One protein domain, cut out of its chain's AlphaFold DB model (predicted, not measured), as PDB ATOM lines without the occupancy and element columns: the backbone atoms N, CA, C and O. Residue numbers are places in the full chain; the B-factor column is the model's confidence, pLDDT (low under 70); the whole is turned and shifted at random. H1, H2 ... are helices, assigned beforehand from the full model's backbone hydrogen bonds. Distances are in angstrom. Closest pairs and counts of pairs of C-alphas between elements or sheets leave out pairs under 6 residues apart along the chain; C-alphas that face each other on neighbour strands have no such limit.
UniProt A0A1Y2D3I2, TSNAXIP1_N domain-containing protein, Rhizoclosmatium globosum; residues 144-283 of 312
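Overview. This is residues 144 to 283 of the 312 residues of the protein "TSNAXIP1_N domain-containing protein" of Rhizoclosmatium globosum (UniProt A0A1Y2D3I2). What shape? One long helix, H1, makes a rod; H2 to H5 cluster along its second half and H6 runs back along its first. What is printed? The printed part has 140 residues with six named helices. It is all helix and extended, with radius of gyration of the C-alphas 23.5 A and spans of 83 by 30 by 24 A.

Arrangement. Any hairpins? H1, residues 144 to 195, and H2, 199 to 208, form one; H3, 210 to 219, and H4, 226 to 236, form another, closest C-alphas Phe 218 and Gln 232, 6.3 A. Others? H5, 239 to 242, and H6, 255 to 283, are close to H1 but not clearly touching. In H2, H3 and H4 every O i to N i+4 pair is within hydrogen-bond range.

Along the chain. Where does H1 begin? It begins at C-alpha 144 (-45.624, 33.689, 18.645) and is 75.6 A long. Where does H6 end? It ends at C-alpha 283 (-47.023, 44.198, 6.488).

Size, cuts and confidence. Any long link? Residues 243 to 254 make one, from H5 to H6. Low confidence? Residues 239 to 258 are among those with pLDDT under 70.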
ATOM      1  N   GLU A 144     -46.217  35.024  18.588       67.12
ATOM      2  CA  GLU A 144     -45.624  33.689  18.645       67.12
ATOM      3  C   GLU A 144     -45.755  32.937  17.312       67.12
ATOM      4  O   GLU A 144     -44.840  32.202  16.940       67.12
ATOM      5  N   MET A 145     -46.847  33.130  16.562       65.88
ATOM      6  CA  MET A 145     -46.989  32.581  15.208       65.88
ATOM      7  C   MET A 145     -46.006  33.241  14.242       65.88
ATOM      8  O   MET A 145     -45.342  32.527  13.495       65.88
ATOM      9  N   LEU A 146     -45.837  34.566  14.304       58.53
ATOM     10  CA  LEU A 146     -44.826  35.272  13.508       58.53
ATOM     11  C   LEU A 146     -43.410  34.779  13.841       58.53
ATOM     12  O   LEU A 146     -42.623  34.489  12.945       58.53
ATOM     13  N   THR A 147     -43.103  34.616  15.128       69.50
ATOM     14  CA  THR A 147     -41.802  34.104  15.588       69.50
ATOM     15  C   THR A 147     -41.559  32.671  15.106       69.50
ATOM     16  O   THR A 147     -40.464  32.342  14.650       69.50
ATOM     17  N   ARG A 148     -42.587  31.813  15.149       71.00
ATOM     18  CA  ARG A 148     -42.516  30.433  14.647       71.00
ATOM     19  C   ARG A 148     -42.304  30.394  13.133       71.00
ATOM     20  O   ARG A 148     -41.513  29.585  12.654       71.00
ATOM     21  N   GLU A 149     -42.968  31.272  12.390       62.81
ATOM     22  CA  GLU A 149     -42.791  31.384  10.941       62.81
ATOM     23  C   GLU A 149     -41.410  31.927  10.564       62.81
ATOM     24  O   GLU A 149     -40.765  31.372   9.679       62.81
ATOM     25  N   LEU A 150     -40.889  32.922  11.286       64.56
ATOM     26  CA  LEU A 150     -39.516  33.408  11.108       64.56
ATOM     27  C   LEU A 150     -38.476  32.310  11.377       64.56
ATOM     28  O   LEU A 150     -37.524  32.157  10.609       64.56
ATOM     29  N   ALA A 151     -38.668  31.510  12.430       75.31
ATOM     30  CA  ALA A 151     -37.801  30.371  12.722       75.31
ATOM     31  C   ALA A 151     -37.846  29.323  11.599       75.31
ATOM     32  O   ALA A 151     -36.807  28.808  11.185       75.31
ATOM     33  N   ARG A 152     -39.037  29.057  11.052       72.25
ATOM     34  CA  ARG A 152     -39.226  28.130   9.934       72.25
ATOM     35  C   ARG A 152     -38.570  28.631   8.644       72.25
ATOM     36  O   ARG A 152     -37.884  27.863   7.978       72.25
ATOM     37  N   VAL A 153     -38.710  29.919   8.326       67.12
ATOM     38  CA  VAL A 153     -38.019  30.560   7.193       67.12
ATOM     39  C   VAL A 153     -36.505  30.453   7.354       67.12
ATOM     40  O   VAL A 153     -35.809  30.080   6.413       67.12
ATOM     41  N   THR A 154     -35.997  30.719   8.556       76.00
ATOM     42  CA  THR A 154     -34.565  30.616   8.856       76.00
ATOM     43  C   THR A 154     -34.061  29.182   8.671       76.00
ATOM     44  O   THR A 154     -33.020  28.976   8.053       76.00
ATOM     45  N   MET A 155     -34.813  28.181   9.138       87.94
ATOM     46  CA  MET A 155     -34.481  26.767   8.936       87.94
ATOM     47  C   MET A 155     -34.422  26.402   7.446       87.94
ATOM     48  O   MET A 155     -33.422  25.843   6.999       87.94
ATOM     49  N   TYR A 156     -35.443  26.761   6.663       76.12
ATOM     50  CA  TYR A 156     -35.449  26.487   5.223       76.12
ATOM     51  C   TYR A 156     -34.322  27.202   4.479       76.12
ATOM     52  O   TYR A 156     -33.788  26.664   3.511       76.12
ATOM     53  N   GLN A 157     -33.922  28.389   4.936       72.81
ATOM     54  CA  GLN A 157     -32.776  29.094   4.375       72.81
ATOM     55  C   GLN A 157     -31.471  28.315   4.600       72.81
ATOM     56  O   GLN A 157     -30.701  28.132   3.659       72.81
ATOM     57  N   TYR A 158     -31.256  27.784   5.809       85.94
ATOM     58  CA  TYR A 158     -30.099  26.931   6.098       85.94
ATOM     59  C   TYR A 158     -30.090  25.649   5.261       85.94
ATOM     60  O   TYR A 158     -29.045  25.264   4.731       85.94
ATOM     61  N   GLU A 159     -31.242  24.996   5.106       82.81
ATOM     62  CA  GLU A 159     -31.362  23.808   4.257       82.81
ATOM     63  C   GLU A 159     -31.066  24.132   2.790       82.81
ATOM     64  O   GLU A 159     -30.303  23.414   2.143       82.81
ATOM     65  N   LEU A 160     -31.596  25.245   2.277       79.81
ATOM     66  CA  LEU A 160     -31.342  25.696   0.912       79.81
ATOM     67  C   LEU A 160     -29.852  25.952   0.671       79.81
ATOM     68  O   LEU A 160     -29.315  25.547  -0.362       79.81
ATOM     69  N   ASP A 161     -29.179  26.615   1.607       84.38
ATOM     70  CA  ASP A 161     -27.756  26.911   1.481       84.38
ATOM     71  C   ASP A 161     -26.909  25.631   1.571       84.38
ATOM     72  O   ASP A 161     -25.981  25.452   0.780       84.38
ATOM     73  N   SER A 162     -27.290  24.679   2.429       86.75
ATOM     74  CA  SER A 162     -26.680  23.345   2.480       86.75
ATOM     75  C   SER A 162     -26.824  22.595   1.148       86.75
ATOM     76  O   SER A 162     -25.834  22.128   0.575       86.75
ATOM     77  N   VAL A 163     -28.036  22.556   0.587       84.44
ATOM     78  CA  VAL A 163     -28.318  21.898  -0.698       84.44
ATOM     79  C   VAL A 163     -27.563  22.571  -1.845       84.44
ATOM     80  O   VAL A 163     -27.007  21.879  -2.697       84.44
ATOM     81  N   LYS A 164     -27.467  23.906  -1.865       82.62
ATOM     82  CA  LYS A 164     -26.655  24.632  -2.856       82.62
ATOM     83  C   LYS A 164     -25.185  24.241  -2.777       82.62
ATOM     84  O   LYS A 164     -24.568  24.006  -3.813       82.62
ATOM     85  N   VAL A 165     -24.628  24.128  -1.572       87.06
ATOM     86  CA  VAL A 165     -23.239  23.687  -1.382       87.06
ATOM     87  C   VAL A 165     -23.041  22.264  -1.902       87.06
ATOM     88  O   VAL A 165     -22.051  21.996  -2.586       87.06
ATOM     89  N   VAL A 166     -23.972  21.352  -1.614       82.44
ATOM     90  CA  VAL A 166     -23.926  19.972  -2.122       82.44
ATOM     91  C   VAL A 166     -24.028  19.947  -3.650       82.44
ATOM     92  O   VAL A 166     -23.205  19.302  -4.298       82.44
ATOM     93  N   ASN A 167     -24.945  20.716  -4.240       82.44
ATOM     94  CA  ASN A 167     -25.124  20.819  -5.689       82.44
ATOM     95  C   ASN A 167     -23.867  21.375  -6.382       82.44
ATOM     96  O   ASN A 167     -23.388  20.800  -7.355       82.44
ATOM     97  N   GLU A 168     -23.256  22.431  -5.845       80.69
ATOM     98  CA  GLU A 168     -22.003  22.969  -6.387       80.69
ATOM     99  C   GLU A 168     -20.841  21.971  -6.272       80.69
ATOM    100  O   GLU A 168     -20.032  21.845  -7.195       80.69
ATOM    101  N   LYS A 169     -20.767  21.193  -5.182       79.50
ATOM    102  CA  LYS A 169     -19.795  20.093  -5.064       79.50
ATOM    103  C   LYS A 169     -20.041  19.002  -6.110       79.50
ATOM    104  O   LYS A 169     -19.079  18.541  -6.723       79.50
ATOM    105  N   LEU A 170     -21.296  18.614  -6.331       77.12
ATOM    106  CA  LEU A 170     -21.689  17.649  -7.359       77.12
ATOM    107  C   LEU A 170     -21.333  18.161  -8.755       77.12
ATOM    108  O   LEU A 170     -20.643  17.467  -9.490       77.12
ATOM    109  N   LYS A 171     -21.706  19.392  -9.122       79.38
ATOM    110  CA  LYS A 171     -21.334  19.990 -10.416       79.38
ATOM    111  C   LYS A 171     -19.829  19.944 -10.660       79.38
ATOM    112  O   LYS A 171     -19.410  19.517 -11.730       79.38
ATOM    113  N   LYS A 172     -19.019  20.311  -9.660       78.31
ATOM    114  CA  LYS A 172     -17.552  20.227  -9.752       78.31
ATOM    115  C   LYS A 172     -17.059  18.792  -9.948       78.31
ATOM    116  O   LYS A 172     -16.150  18.579 -10.745       78.31
ATOM    117  N   ARG A 173     -17.645  17.810  -9.250       75.06
ATOM    118  CA  ARG A 173     -17.300  16.389  -9.429       75.06
ATOM    119  C   ARG A 173     -17.681  15.871 -10.812       75.06
ATOM    120  O   ARG A 173     -16.858  15.230 -11.450       75.06
ATOM    121  N   HIS A 174     -18.870  16.200 -11.306       78.19
ATOM    122  CA  HIS A 174     -19.293  15.793 -12.644       78.19
ATOM    123  C   HIS A 174     -18.445  16.444 -13.733       78.19
ATOM    124  O   HIS A 174     -17.923  15.722 -14.564       78.19
ATOM    125  N   ALA A 175     -18.174  17.752 -13.665       76.12
ATOM    126  CA  ALA A 175     -17.282  18.412 -14.623       76.12
ATOM    127  C   ALA A 175     -15.886  17.759 -14.672       76.12
ATOM    128  O   ALA A 175     -15.250  17.692 -15.722       76.12
ATOM    129  N   LYS A 176     -15.415  17.248 -13.533       77.75
ATOM    130  CA  LYS A 176     -14.169  16.488 -13.439       77.75
ATOM    131  C   LYS A 176     -14.289  15.084 -14.038       77.75
ATOM    132  O   LYS A 176     -13.353  14.651 -14.697       77.75
ATOM    133  N   SER A 177     -15.405  14.389 -13.820       76.50
ATOM    134  CA  SER A 177     -15.690  13.088 -14.445       76.50
ATOM    135  C   SER A 177     -15.794  13.214 -15.968       76.50
ATOM    136  O   SER A 177     -15.141  12.463 -16.688       76.50
ATOM    137  N   ASP A 178     -16.497  14.241 -16.454       81.06
ATOM    138  CA  ASP A 178     -16.602  14.574 -17.876       81.06
ATOM    139  C   ASP A 178     -15.206  14.775 -18.481       81.06
ATOM    140  O   ASP A 178     -14.895  14.217 -19.527       81.06
ATOM    141  N   LEU A 179     -14.314  15.500 -17.792       79.94
ATOM    142  CA  LEU A 179     -12.929  15.670 -18.236       79.94
ATOM    143  C   LEU A 179     -12.179  14.334 -18.355       79.94
ATOM    144  O   LEU A 179     -11.455  14.115 -19.324       79.94
ATOM    145  N   VAL A 180     -12.323  13.453 -17.360       80.06
ATOM    146  CA  VAL A 180     -11.680  12.128 -17.367       80.06
ATOM    147  C   VAL A 180     -12.188  11.298 -18.534       80.06
ATOM    148  O   VAL A 180     -11.386  10.682 -19.234       80.06
ATOM    149  N   PHE A 181     -13.496  11.320 -18.767       83.25
ATOM    150  CA  PHE A 181     -14.122  10.644 -19.892       83.25
ATOM    151  C   PHE A 181     -13.600  11.176 -21.234       83.25
ATOM    152  O   PHE A 181     -13.153  10.393 -22.072       83.25
ATOM    153  N   MET A 182     -13.550  12.500 -21.407       80.44
ATOM    154  CA  MET A 182     -13.025  13.135 -22.621       80.44
ATOM    155  C   MET A 182     -11.547  12.817 -22.852       80.44
ATOM    156  O   MET A 182     -11.139  12.538 -23.980       80.44
ATOM    157  N   LYS A 183     -10.743  12.790 -21.785       80.81
ATOM    158  CA  LYS A 183      -9.347  12.354 -21.860       80.81
ATOM    159  C   LYS A 183      -9.244  10.891 -22.289       80.81
ATOM    160  O   LYS A 183      -8.438  10.570 -23.152       80.81
ATOM    161  N   HIS A 184     -10.081  10.018 -21.731       81.25
ATOM    162  CA  HIS A 184     -10.085   8.603 -22.083       81.25
ATOM    163  C   HIS A 184     -10.466   8.366 -23.550       81.25
ATOM    164  O   HIS A 184      -9.817   7.567 -24.221       81.25
ATOM    165  N   LEU A 185     -11.460   9.093 -24.072       80.69
ATOM    166  CA  LEU A 185     -11.788   9.093 -25.504       80.69
ATOM    167  C   LEU A 185     -10.601   9.542 -26.361       80.69
ATOM    168  O   LEU A 185     -10.324   8.948 -27.400       80.69
ATOM    169  N   GLY A 186      -9.865  10.552 -25.900       78.94
ATOM    170  CA  GLY A 186      -8.643  10.987 -26.559       78.94
ATOM    171  C   GLY A 186      -7.518   9.949 -26.531       78.94
ATOM    172  O   GLY A 186      -6.826   9.777 -27.528       78.94
ATOM    173  N   ASP A 187      -7.355   9.225 -25.424       79.75
ATOM    174  CA  ASP A 187      -6.370   8.146 -25.303       79.75
ATOM    175  C   ASP A 187      -6.748   6.930 -26.173       79.75
ATOM    176  O   ASP A 187      -5.870   6.199 -26.640       79.75
ATOM    177  N   LEU A 188      -8.046   6.695 -26.410       81.31
ATOM    178  CA  LEU A 188      -8.522   5.653 -27.327       81.31
ATOM    179  C   LEU A 188      -8.099   5.931 -28.771       81.31
ATOM    180  O   LEU A 188      -7.660   4.998 -29.441       81.31
ATOM    181  N   PHE A 189      -8.128   7.193 -29.215       79.19
ATOM    182  CA  PHE A 189      -7.597   7.577 -30.527       79.19
ATOM    183  C   PHE A 189      -6.126   7.167 -30.683       79.19
ATOM    184  O   PHE A 189      -5.762   6.530 -31.669       79.19
ATOM    185  N   GLU A 190      -5.284   7.477 -29.692       77.94
ATOM    186  CA  GLU A 190      -3.855   7.130 -29.719       77.94
ATOM    187  C   GLU A 190      -3.628   5.610 -29.719       77.94
ATOM    188  O   GLU A 190      -2.745   5.100 -30.414       77.94
ATOM    189  N   LYS A 191      -4.453   4.859 -28.978       80.88
ATOM    190  CA  LYS A 191      -4.399   3.391 -28.965       80.88
ATOM    191  C   LYS A 191      -4.805   2.784 -30.304       80.88
ATOM    192  O   LYS A 191      -4.102   1.900 -30.791       80.88
ATOM    193  N   GLU A 192      -5.895   3.252 -30.910       78.25
ATOM    194  CA  GLU A 192      -6.331   2.791 -32.234       78.25
ATOM    195  C   GLU A 192      -5.292   3.134 -33.305       78.25
ATOM    196  O   GLU A 192      -4.941   2.295 -34.132       78.25
ATOM    197  N   LEU A 193      -4.694   4.321 -33.221       77.94
ATOM    198  CA  LEU A 193      -3.617   4.751 -34.106       77.94
ATOM    199  C   LEU A 193      -2.339   3.908 -33.951       77.94
ATOM    200  O   LEU A 193      -1.623   3.678 -34.929       77.94
ATOM    201  N   GLY A 194      -2.047   3.433 -32.740       75.69
ATOM    202  CA  GLY A 194      -0.968   2.483 -32.462       75.69
ATOM    203  C   GLY A 194      -1.250   1.061 -32.961       75.69
ATOM    204  O   GLY A 194      -0.313   0.357 -33.340       75.69
ATOM    205  N   ALA A 195      -2.521   0.654 -33.000       78.56
ATOM    206  CA  ALA A 195      -2.952  -0.670 -33.449       78.56
ATOM    207  C   ALA A 195      -2.959  -0.827 -34.982       78.56
ATOM    208  O   ALA A 195      -2.855  -1.947 -35.481       78.56
ATOM    209  N   ILE A 196      -3.033   0.268 -35.745       80.31
ATOM    210  CA  ILE A 196      -2.960   0.234 -37.214       80.31
ATOM    211  C   ILE A 196      -1.523  -0.082 -37.662       80.31
ATOM    212  O   ILE A 196      -0.589   0.679 -37.398       80.31
ATOM    213  N   HIS A 197      -1.343  -1.209 -38.357       71.75
ATOM    214  CA  HIS A 197      -0.039  -1.667 -38.865       71.75
ATOM    215  C   HIS A 197       0.290  -1.169 -40.285       71.75
ATOM    216  O   HIS A 197       1.454  -1.187 -40.674       71.75
ATOM    217  N   ASP A 198      -0.703  -0.699 -41.048       83.94
ATOM    218  CA  ASP A 198      -0.507  -0.106 -42.378       83.94
ATOM    219  C   ASP A 198      -0.178   1.396 -42.266       83.94
ATOM    220  O   ASP A 198      -0.999   2.198 -41.810       83.94
ATOM    221  N   GLU A 199       1.024   1.781 -42.704       75.88
ATOM    222  CA  GLU A 199       1.532   3.162 -42.713       75.88
ATOM    223  C   GLU A 199       0.596   4.133 -43.453       75.88
ATOM    224  O   GLU A 199       0.358   5.245 -42.973       75.88
ATOM    225  N   ASN A 200      -0.010   3.719 -44.571       77.81
ATOM    226  CA  ASN A 200      -0.900   4.590 -45.346       77.81
ATOM    227  C   ASN A 200      -2.220   4.849 -44.608       77.81
ATOM    228  O   ASN A 200      -2.713   5.978 -44.565       77.81
ATOM    229  N   GLN A 201      -2.781   3.819 -43.971       73.44
ATOM    230  CA  GLN A 201      -3.988   3.954 -43.151       73.44
ATOM    231  C   GLN A 201      -3.720   4.769 -41.889       73.44
ATOM    232  O   GLN A 201      -4.534   5.610 -41.513       73.44
ATOM    233  N   LYS A 202      -2.550   4.585 -41.274       77.00
ATOM    234  CA  LYS A 202      -2.120   5.344 -40.101       77.00
ATOM    235  C   LYS A 202      -1.956   6.830 -40.415       77.00
ATOM    236  O   LYS A 202      -2.389   7.666 -39.624       77.00
ATOM    237  N   MET A 203      -1.389   7.174 -41.573       72.88
ATOM    238  CA  MET A 203      -1.278   8.562 -42.035       72.88
ATOM    239  C   MET A 203      -2.647   9.177 -42.341       72.88
ATOM    240  O   MET A 203      -2.907  10.304 -41.926       72.88
ATOM    241  N   ASN A 204      -3.560   8.424 -42.961       74.50
ATOM    242  CA  ASN A 204      -4.941   8.871 -43.176       74.50
ATOM    243  C   ASN A 204      -5.701   9.084 -41.853       74.50
ATOM    244  O   ASN A 204      -6.447  10.053 -41.716       74.50
ATOM    245  N   PHE A 205      -5.490   8.222 -40.856       73.31
ATOM    246  CA  PHE A 205      -6.108   8.342 -39.532       73.31
ATOM    247  C   PHE A 205      -5.532   9.519 -38.726       73.31
ATOM    248  O   PHE A 205      -6.282  10.275 -38.112       73.31
ATOM    249  N   LYS A 206      -4.215   9.763 -38.819       72.81
ATOM    250  CA  LYS A 206      -3.581  10.992 -38.303       72.81
ATOM    251  C   LYS A 206      -4.141  12.249 -38.963       72.81
ATOM    252  O   LYS A 206      -4.350  13.242 -38.274       72.81
ATOM    253  N   PHE A 207      -4.385  12.208 -40.274       70.69
ATOM    254  CA  PHE A 207      -4.911  13.342 -41.033       70.69
ATOM    255  C   PHE A 207      -6.369  13.668 -40.679       70.69
ATOM    256  O   PHE A 207      -6.731  14.841 -40.665       70.69
ATOM    257  N   LYS A 208      -7.191  12.662 -40.328       74.12
ATOM    258  CA  LYS A 208      -8.521  12.896 -39.734       74.12
ATOM    259  C   LYS A 208      -8.414  13.720 -38.449       74.12
ATOM    260  O   LYS A 208      -9.187  14.649 -38.251       74.12
ATOM    261  N   GLY A 209      -7.414  13.430 -37.623       76.00
ATOM    262  CA  GLY A 209      -7.106  14.210 -36.432       76.00
ATOM    263  C   GLY A 209      -8.012  13.901 -35.236       76.00
ATOM    264  O   GLY A 209      -9.141  13.426 -35.356       76.00
ATOM    265  N   HIS A 210      -7.482  14.210 -34.054       75.00
ATOM    266  CA  HIS A 210      -8.050  13.869 -32.744       75.00
ATOM    267  C   HIS A 210      -9.484  14.386 -32.543       75.00
ATOM    268  O   HIS A 210     -10.372  13.654 -32.112       75.00
ATOM    269  N   LYS A 211      -9.736  15.634 -32.955       77.25
ATOM    270  CA  LYS A 211     -11.038  16.302 -32.811       77.25
ATOM    271  C   LYS A 211     -12.132  15.683 -33.684       77.25
ATOM    272  O   LYS A 211     -13.277  15.588 -33.252       77.25
ATOM    273  N   VAL A 212     -11.784  15.245 -34.895       79.94
ATOM    274  CA  VAL A 212     -12.742  14.613 -35.816       79.94
ATOM    275  C   VAL A 212     -13.096  13.214 -35.328       79.94
ATOM    276  O   VAL A 212     -14.269  12.868 -35.323       79.94
ATOM    277  N   PHE A 213     -12.125  12.452 -34.816       81.81
ATOM    278  CA  PHE A 213     -12.387  11.140 -34.220       81.81
ATOM    279  C   PHE A 213     -13.368  11.207 -33.041       81.81
ATOM    280  O   PHE A 213     -14.331  10.444 -32.990       81.81
ATOM    281  N   ILE A 214     -13.158  12.145 -32.112       80.31
ATOM    282  CA  ILE A 214     -14.051  12.324 -30.959       80.31
ATOM    283  C   ILE A 214     -15.455  12.750 -31.418       80.31
ATOM    284  O   ILE A 214     -16.452  12.242 -30.907       80.31
ATOM    285  N   ASN A 215     -15.555  13.630 -32.418       82.38
ATOM    286  CA  ASN A 215     -16.846  14.049 -32.969       82.38
ATOM    287  C   ASN A 215     -17.580  12.925 -33.715       82.38
ATOM    288  O   ASN A 215     -18.799  12.806 -33.566       82.38
ATOM    289  N   ASP A 216     -16.867  12.083 -34.463       83.81
ATOM    290  CA  ASP A 216     -17.429  10.895 -35.116       83.81
ATOM    291  C   ASP A 216     -17.955   9.903 -34.062       83.81
ATOM    292  O   ASP A 216     -19.044   9.347 -34.218       83.81
ATOM    293  N   TRP A 217     -17.225   9.737 -32.951       86.44
ATOM    294  CA  TRP A 217     -17.637   8.886 -31.833       86.44
ATOM    295  C   TRP A 217     -18.945   9.365 -31.188       86.44
ATOM    296  O   TRP A 217     -19.841   8.554 -30.951       86.44
ATOM    297  N   PHE A 218     -19.089  10.674 -30.945       85.00
ATOM    298  CA  PHE A 218     -20.336  11.240 -30.416       85.00
ATOM    299  C   PHE A 218     -21.490  11.138 -31.412       85.00
ATOM    300  O   PHE A 218     -22.585  10.740 -31.028       85.00
ATOM    301  N   SER A 219     -21.242  11.427 -32.691       82.56
ATOM    302  CA  SER A 219     -22.272  11.377 -33.739       82.56
ATOM    303  C   SER A 219     -22.820   9.958 -33.935       82.56
ATOM    304  O   SER A 219     -24.004   9.774 -34.195       82.56
ATOM    305  N   ALA A 220     -21.983   8.933 -33.738       82.81
ATOM    306  CA  ALA A 220     -22.414   7.537 -33.767       82.81
ATOM    307  C   ALA A 220     -23.340   7.150 -32.595       82.81
ATOM    308  O   ALA A 220     -24.029   6.136 -32.685       82.81
ATOM    309  N   ARG A 221     -23.360   7.936 -31.508       79.75
ATOM    310  CA  ARG A 221     -24.084   7.645 -30.255       79.75
ATOM    311  C   ARG A 221     -25.051   8.750 -29.827       79.75
ATOM    312  O   ARG A 221     -25.596   8.706 -28.726       79.75
ATOM    313  N   GLU A 222     -25.303   9.723 -30.699       70.69
ATOM    314  CA  GLU A 222     -26.146  10.894 -30.422       70.69
ATOM    315  C   GLU A 222     -27.591  10.502 -30.050       70.69
ATOM    316  O   GLU A 222     -28.248  11.194 -29.274       70.69
ATOM    317  N   GLY A 223     -28.071   9.354 -30.543       72.62
ATOM    318  CA  GLY A 223     -29.398   8.813 -30.231       72.62
ATOM    319  C   GLY A 223     -29.490   7.956 -28.962       72.62
ATOM    320  O   GLY A 223     -30.589   7.536 -28.612       72.62
ATOM    321  N   GLU A 224     -28.374   7.661 -28.286       78.31
ATOM    322  CA  GLU A 224     -28.359   6.731 -27.143       78.31
ATOM    323  C   GLU A 224     -28.668   7.419 -25.806       78.31
ATOM    324  O   GLU A 224     -29.219   6.791 -24.901       78.31
ATOM    325  N   SER A 225     -28.306   8.697 -25.648       76.69
ATOM    326  CA  SER A 225     -28.531   9.440 -24.404       76.69
ATOM    327  C   SER A 225     -28.391  10.948 -24.593       76.69
ATOM    328  O   SER A 225     -27.445  11.425 -25.224       76.69
ATOM    329  N   ASP A 226     -29.263  11.711 -23.929       77.44
ATOM    330  CA  ASP A 226     -29.175  13.175 -23.852       77.44
ATOM    331  C   ASP A 226     -27.844  13.661 -23.242       77.44
ATOM    332  O   ASP A 226     -27.390  14.763 -23.550       77.44
ATOM    333  N   ILE A 227     -27.190  12.829 -22.421       75.88
ATOM    334  CA  ILE A 227     -25.893  13.128 -21.793       75.88
ATOM    335  C   ILE A 227     -24.784  13.233 -22.850       75.88
ATOM    336  O   ILE A 227     -23.918  14.102 -22.750       75.88
ATOM    337  N   PHE A 228     -24.806  12.385 -23.883       78.81
ATOM    338  CA  PHE A 228     -23.792  12.420 -24.941       78.81
ATOM    339  C   PHE A 228     -23.958  13.632 -25.852       78.81
ATOM    340  O   PHE A 228     -22.957  14.229 -26.243       78.81
ATOM    341  N   ARG A 229     -25.201  14.057 -26.103       79.94
ATOM    342  CA  ARG A 229     -25.490  15.300 -26.827       79.94
ATOM    343  C   ARG A 229     -24.971  16.527 -26.069       79.94
ATOM    344  O   ARG A 229     -24.337  17.393 -26.669       79.94
ATOM    345  N   ASP A 230     -25.188  16.582 -24.754       80.19
ATOM    346  CA  ASP A 230     -24.701  17.681 -23.907       80.19
ATOM    347  C   ASP A 230     -23.160  17.719 -23.847       80.19
ATOM    348  O   ASP A 230     -22.542  18.769 -24.032       80.19
ATOM    349  N   LEU A 231     -22.507  16.559 -23.697       80.12
ATOM    350  CA  LEU A 231     -21.043  16.451 -23.737       80.12
ATOM    351  C   LEU A 231     -20.454  16.858 -25.096       80.12
ATOM    352  O   LEU A 231     -19.453  17.578 -25.129       80.12
ATOM    353  N   GLN A 232     -21.079  16.456 -26.205       81.94
ATOM    354  CA  GLN A 232     -20.662  16.840 -27.556       81.94
ATOM    355  C   GLN A 232     -20.767  18.356 -27.761       81.94
ATOM    356  O   GLN A 232     -19.852  18.977 -28.306       81.94
ATOM    357  N   GLN A 233     -21.848  18.980 -27.281       83.25
ATOM    358  CA  GLN A 233     -22.021  20.429 -27.348       83.25
ATOM    359  C   GLN A 233     -20.942  21.164 -26.540       83.25
ATOM    360  O   GLN A 233     -20.317  22.096 -27.048       83.25
ATOM    361  N   ARG A 234     -20.659  20.709 -25.315       79.38
ATOM    362  CA  ARG A 234     -19.603  21.282 -24.462       79.38
ATOM    363  C   ARG A 234     -18.203  21.085 -25.048       79.38
ATOM    364  O   ARG A 234     -17.349  21.959 -24.901       79.38
ATOM    365  N   TYR A 235     -17.972  19.980 -25.760       78.62
ATOM    366  CA  TYR A 235     -16.710  19.722 -26.457       78.62
ATOM    367  C   TYR A 235     -16.518  20.633 -27.665       78.62
ATOM    368  O   TYR A 235     -15.450  21.217 -27.834       78.62
ATOM    369  N   ASN A 236     -17.569  20.824 -28.461       80.69
ATOM    370  CA  ASN A 236     -17.546  21.755 -29.585       80.69
ATOM    371  C   ASN A 236     -17.349  23.213 -29.139       80.69
ATOM    372  O   ASN A 236     -16.721  23.984 -29.863       80.69
ATOM    373  N   ASN A 237     -17.810  23.559 -27.934       80.38
ATOM    374  CA  ASN A 237     -17.594  24.859 -27.292       80.38
ATOM    375  C   ASN A 237     -16.201  25.016 -26.641       80.38
ATOM    376  O   ASN A 237     -15.951  26.026 -25.987       80.38
ATOM    377  N   ASP A 238     -15.296  24.043 -26.808       72.06
ATOM    378  CA  ASP A 238     -13.916  24.063 -26.296       72.06
ATOM    379  C   ASP A 238     -13.798  24.164 -24.757       72.06
ATOM    380  O   ASP A 238     -12.727  24.466 -24.228       72.06
ATOM    381  N   GLU A 239     -14.853  23.835 -23.998       68.88
ATOM    382  CA  GLU A 239     -14.883  23.965 -22.526       68.88
ATOM    383  C   GLU A 239     -13.836  23.092 -21.801       68.88
ATOM    384  O   GLU A 239     -13.441  23.387 -20.671       68.88
ATOM    385  N   PHE A 240     -13.351  22.028 -22.444       65.81
ATOM    386  CA  PHE A 240     -12.403  21.072 -21.858       65.81
ATOM    387  C   PHE A 240     -10.930  21.474 -22.011       65.81
ATOM    388  O   PHE A 240     -10.082  20.953 -21.288       65.81
ATOM    389  N   SER A 241     -10.624  22.438 -22.884       62.75
ATOM    390  CA  SER A 241      -9.264  22.957 -23.106       62.75
ATOM    391  C   SER A 241      -8.671  23.660 -21.872       62.75
ATOM    392  O   SER A 241      -7.458  23.796 -21.739       62.75
ATOM    393  N   SER A 242      -9.525  24.082 -20.932       52.94
ATOM    394  CA  SER A 242      -9.153  24.919 -19.782       52.94
ATOM    395  C   SER A 242      -8.992  24.162 -18.449       52.94
ATOM    396  O   SER A 242      -8.598  24.760 -17.448       52.94
ATOM    397  N   ILE A 243      -9.300  22.859 -18.390       50.94
ATOM    398  CA  ILE A 243      -9.535  22.125 -17.125       50.94
ATOM    399  C   ILE A 243      -8.398  21.119 -16.795       50.94
ATOM    400  O   ILE A 243      -8.463  20.375 -15.819       50.94
ATOM    401  N   GLU A 244      -7.276  21.132 -17.523       45.69
ATOM    402  CA  GLU A 244      -6.162  20.165 -17.385       45.69
ATOM    403  C   GLU A 244      -5.418  20.126 -16.026       45.69
ATOM    404  O   GLU A 244      -4.498  19.325 -15.840       45.69
ATOM    405  N   LYS A 245      -5.787  20.926 -15.018       46.25
ATOM    406  CA  LYS A 245      -5.083  20.935 -13.724       46.25
ATOM    407  C   LYS A 245      -5.823  20.151 -12.634       46.25
ATOM    408  O   LYS A 245      -6.696  20.673 -11.950       46.25
ATOM    409  N   LYS A 246      -5.304  18.935 -12.401       43.91
ATOM    410  CA  LYS A 246      -5.491  18.015 -11.254       43.91
ATOM    411  C   LYS A 246      -6.802  17.217 -11.204       43.91
ATOM    412  O   LYS A 246      -7.786  17.611 -10.579       43.91
ATOM    413  N   VAL A 247      -6.730  15.983 -11.708       41.59
ATOM    414  CA  VAL A 247      -7.711  14.928 -11.430       41.59
ATOM    415  C   VAL A 247      -7.147  13.921 -10.418       41.59
ATOM    416  O   VAL A 247      -6.194  13.214 -10.710       41.59
ATOM    417  N   VAL A 248      -7.769  13.856  -9.237       42.00
ATOM    418  CA  VAL A 248      -7.718  12.727  -8.280       42.00
ATOM    419  C   VAL A 248      -9.160  12.264  -8.065       42.00
ATOM    420  O   VAL A 248     -10.011  13.103  -7.785       42.00
ATOM    421  N   ILE A 249      -9.453  10.988  -8.287       42.28
ATOM    422  CA  ILE A 249     -10.813  10.428  -8.357       42.28
ATOM    423  C   ILE A 249     -11.309  10.068  -6.946       42.28
ATOM    424  O   ILE A 249     -10.567   9.436  -6.204       42.28
ATOM    425  N   GLU A 250     -12.547  10.444  -6.613       38.12
ATOM    426  CA  GLU A 250     -13.372   9.816  -5.565       38.12
ATOM    427  C   GLU A 250     -14.825   9.731  -6.070       38.12
ATOM    428  O   GLU A 250     -15.260  10.577  -6.856       38.12
ATOM    429  N   GLU A 251     -15.506   8.668  -5.638       44.97
ATOM    430  CA  GLU A 251     -16.618   7.956  -6.284       44.97
ATOM    431  C   GLU A 251     -17.990   8.662  -6.393       44.97
ATOM    432  O   GLU A 251     -18.316   9.621  -5.686       44.97
ATOM    433  N   ASP A 252     -18.734   8.100  -7.355       47.81
ATOM    434  CA  ASP A 252     -20.134   8.130  -7.803       47.81
ATOM    435  C   ASP A 252     -21.220   8.982  -7.119       47.81
ATOM    436  O   ASP A 252     -21.344   9.115  -5.902       47.81
ATOM    437  N   SER A 253     -22.114   9.500  -7.971       44.16
ATOM    438  CA  SER A 253     -23.485   9.916  -7.629       44.16
ATOM    439  C   SER A 253     -24.380   9.718  -8.862       44.16
ATOM    440  O   SER A 253     -24.017  10.145  -9.962       44.16
ATOM    441  N   SER A 254     -25.525   9.050  -8.685       58.09
ATOM    442  CA  SER A 254     -26.438   8.639  -9.767       58.09
ATOM    443  C   SER A 254     -27.158   9.843 -10.413       58.09
ATOM    444  O   SER A 254     -27.542  10.779  -9.705       58.09
ATOM    445  N   PRO A 255     -27.407   9.835 -11.740       58.16
ATOM    446  CA  PRO A 255     -28.216  10.843 -12.436       58.16
ATOM    447  C   PRO A 255     -29.605  11.080 -11.819       58.16
ATOM    448  O   PRO A 255     -30.102  12.205 -11.855       58.16
ATOM    449  N   GLU A 256     -30.206  10.060 -11.202       62.38
ATOM    450  CA  GLU A 256     -31.542  10.131 -10.588       62.38
ATOM    451  C   GLU A 256     -31.589  11.066  -9.369       62.38
ATOM    452  O   GLU A 256     -32.587  11.753  -9.144       62.38
ATOM    453  N   GLU A 257     -30.489  11.182  -8.619       63.69
ATOM    454  CA  GLU A 257     -30.408  12.079  -7.459       63.69
ATOM    455  C   GLU A 257     -30.449  13.556  -7.885       63.69
ATOM    456  O   GLU A 257     -30.962  14.413  -7.162       63.69
ATOM    457  N   ARG A 258     -29.963  13.877  -9.094       61.41
ATOM    458  CA  ARG A 258     -29.962  15.245  -9.645       61.41
ATOM    459  C   ARG A 258     -31.349  15.716 -10.064       61.41
ATOM    460  O   ARG A 258     -31.655  16.894  -9.863       61.41
ATOM    461  N   GLU A 259     -32.159  14.835 -10.643       71.44
ATOM    462  CA  GLU A 259     -33.542  15.136 -11.033       71.44
ATOM    463  C   GLU A 259     -34.373  15.456  -9.778       71.44
ATOM    464  O   GLU A 259     -34.989  16.520  -9.682       71.44
ATOM    465  N   GLN A 260     -34.250  14.613  -8.746       72.88
ATOM    466  CA  GLN A 260     -34.929  14.792  -7.456       72.88
ATOM    467  C   GLN A 260     -34.491  16.074  -6.728       72.88
ATOM    468  O   GLN A 260     -35.312  16.782  -6.132       72.88
ATOM    469  N   LEU A 261     -33.202  16.423  -6.802       72.50
ATOM    470  CA  LEU A 261     -32.675  17.677  -6.258       72.50
ATOM    471  C   LEU A 261     -33.220  18.905  -7.003       72.50
ATOM    472  O   LEU A 261     -33.541  19.908  -6.363       72.50
ATOM    473  N   LYS A 262     -33.358  18.850  -8.336       77.12
ATOM    474  CA  LYS A 262     -33.942  19.949  -9.127       77.12
ATOM    475  C   LYS A 262     -35.413  20.174  -8.789       77.12
ATOM    476  O   LYS A 262     -35.806  21.319  -8.565       77.12
ATOM    477  N   GLU A 263     -36.203  19.106  -8.699       82.06
ATOM    478  CA  GLU A 263     -37.614  19.194  -8.309       82.06
ATOM    479  C   GLU A 263     -37.776  19.741  -6.886       82.06
ATOM    480  O   GLU A 263     -38.601  20.625  -6.641       82.06
ATOM    481  N   SER A 264     -36.924  19.294  -5.960       79.19
ATOM    482  CA  SER A 264     -36.916  19.788  -4.579       79.19
ATOM    483  C   SER A 264     -36.585  21.282  -4.505       79.19
ATOM    484  O   SER A 264     -37.259  22.031  -3.797       79.19
ATOM    485  N   ILE A 265     -35.601  21.752  -5.282       76.19
ATOM    486  CA  ILE A 265     -35.242  23.177  -5.357       76.19
ATOM    487  C   ILE A 265     -36.400  24.005  -5.926       76.19
ATOM    488  O   ILE A 265     -36.732  25.050  -5.364       76.19
ATOM    489  N   ALA A 266     -37.040  23.541  -7.003       86.88
ATOM    490  CA  ALA A 266     -38.170  24.240  -7.612       86.88
ATOM    491  C   ALA A 266     -39.371  24.327  -6.651       86.88
ATOM    492  O   ALA A 266     -39.988  25.387  -6.506       86.88
ATOM    493  N   SER A 267     -39.659  23.236  -5.934       89.69
ATOM    494  CA  SER A 267     -40.697  23.193  -4.901       89.69
ATOM    495  C   SER A 267     -40.421  24.199  -3.779       89.69
ATOM    496  O   SER A 267     -41.287  25.018  -3.455       89.69
ATOM    497  N   LEU A 268     -39.199  24.207  -3.236       84.62
ATOM    498  CA  LEU A 268     -38.798  25.125  -2.166       84.62
ATOM    499  C   LEU A 268     -38.848  26.592  -2.612       84.62
ATOM    500  O   LEU A 268     -39.376  27.431  -1.885       84.62
ATOM    501  N   GLN A 269     -38.393  26.914  -3.824       86.62
ATOM    502  CA  GLN A 269     -38.507  28.268  -4.381       86.62
ATOM    503  C   GLN A 269     -39.969  28.719  -4.503       86.62
ATOM    504  O   GLN A 269     -40.304  29.856  -4.161       86.62
ATOM    505  N   GLY A 270     -40.860  27.822  -4.933       88.00
ATOM    506  CA  GLY A 270     -42.294  28.093  -5.001       88.00
ATOM    507  C   GLY A 270     -42.944  28.304  -3.630       88.00
ATOM    508  O   GLY A 270     -43.896  29.080  -3.514       88.00
ATOM    509  N   GLN A 271     -42.447  27.636  -2.586       86.38
ATOM    510  CA  GLN A 271     -42.898  27.847  -1.208       86.38
ATOM    511  C   GLN A 271     -42.383  29.174  -0.639       86.38
ATOM    512  O   GLN A 271     -43.171  29.919  -0.058       86.38
ATOM    513  N   ILE A 272     -41.110  29.508  -0.873       81.88
ATOM    514  CA  ILE A 272     -40.503  30.782  -0.462       81.88
ATOM    515  C   ILE A 272     -41.266  31.955  -1.076       81.88
ATOM    516  O   ILE A 272     -41.674  32.857  -0.352       81.88
ATOM    517  N   LYS A 273     -41.548  31.909  -2.384       91.75
ATOM    518  CA  LYS A 273     -42.297  32.973  -3.064       91.75
ATOM    519  C   LYS A 273     -43.675  33.204  -2.431       91.75
ATOM    520  O   LYS A 273     -44.020  34.335  -2.103       91.75
ATOM    521  N   ARG A 274     -44.429  32.126  -2.184       87.94
ATOM    522  CA  ARG A 274     -45.747  32.190  -1.528       87.94
ATOM    523  C   ARG A 274     -45.672  32.734  -0.100       87.94
ATOM    524  O   ARG A 274     -46.583  33.431   0.338       87.94
ATOM    525  N   ALA A 275     -44.618  32.400   0.640       80.88
ATOM    526  CA  ALA A 275     -44.403  32.925   1.983       80.88
ATOM    527  C   ALA A 275     -44.070  34.426   1.950       80.88
ATOM    528  O   ALA A 275     -44.654  35.188   2.717       80.88
ATOM    529  N   SER A 276     -43.204  34.863   1.033       82.56
ATOM    530  CA  SER A 276     -42.855  36.277   0.851       82.56
ATOM    531  C   SER A 276     -44.064  37.135   0.475       82.56
ATOM    532  O   SER A 276     -44.250  38.200   1.056       82.56
ATOM    533  N   GLU A 277     -44.920  36.651  -0.428       89.44
ATOM    534  CA  GLU A 277     -46.170  37.333  -0.793       89.44
ATOM    535  C   GLU A 277     -47.081  37.524   0.431       89.44
ATOM    536  O   GLU A 277     -47.573  38.623   0.665       89.44
ATOM    537  N   LYS A 278     -47.241  36.498   1.279       85.44
ATOM    538  CA  LYS A 278     -48.031  36.614   2.519       85.44
ATOM    539  C   LYS A 278     -47.440  37.606   3.520       85.44
ATOM    540  O   LYS A 278     -48.189  38.344   4.154       85.44
ATOM    541  N   VAL A 279     -46.115  37.619   3.681       83.94
ATOM    542  CA  VAL A 279     -45.425  38.567   4.573       83.94
ATOM    543  C   VAL A 279     -45.668  40.003   4.120       83.94
ATOM    544  O   VAL A 279     -45.919  40.876   4.951       83.94
ATOM    545  N   GLN A 280     -45.635  40.244   2.811       87.38
ATOM    546  CA  GLN A 280     -45.929  41.556   2.257       87.38
ATOM    547  C   GLN A 280     -47.373  41.981   2.564       87.38
ATOM    548  O   GLN A 280     -47.569  43.061   3.116       87.38
ATOM    549  N   THR A 281     -48.362  41.112   2.323       86.19
ATOM    550  CA  THR A 281     -49.771  41.397   2.650       86.19
ATOM    551  C   THR A 281     -49.955  41.756   4.125       86.19
ATOM    552  O   THR A 281     -50.590  42.757   4.447       86.19
ATOM    553  N   TYR A 282     -49.367  40.981   5.042       78.06
ATOM    554  CA  TYR A 282     -49.492  41.263   6.474       78.06
ATOM    555  C   TYR A 282     -48.813  42.568   6.883       78.06
ATOM    556  O   TYR A 282     -49.308  43.264   7.766       78.06
ATOM    557  N   THR A 283     -47.710  42.928   6.231       82.00
ATOM    558  CA  THR A 283     -47.023  44.198   6.488       82.00
ATOM    559  C   THR A 283     -47.907  45.378   6.075       82.00
ATOM    560  O   THR A 283     -48.100  46.307   6.856       82.00
TER     561      THR A 283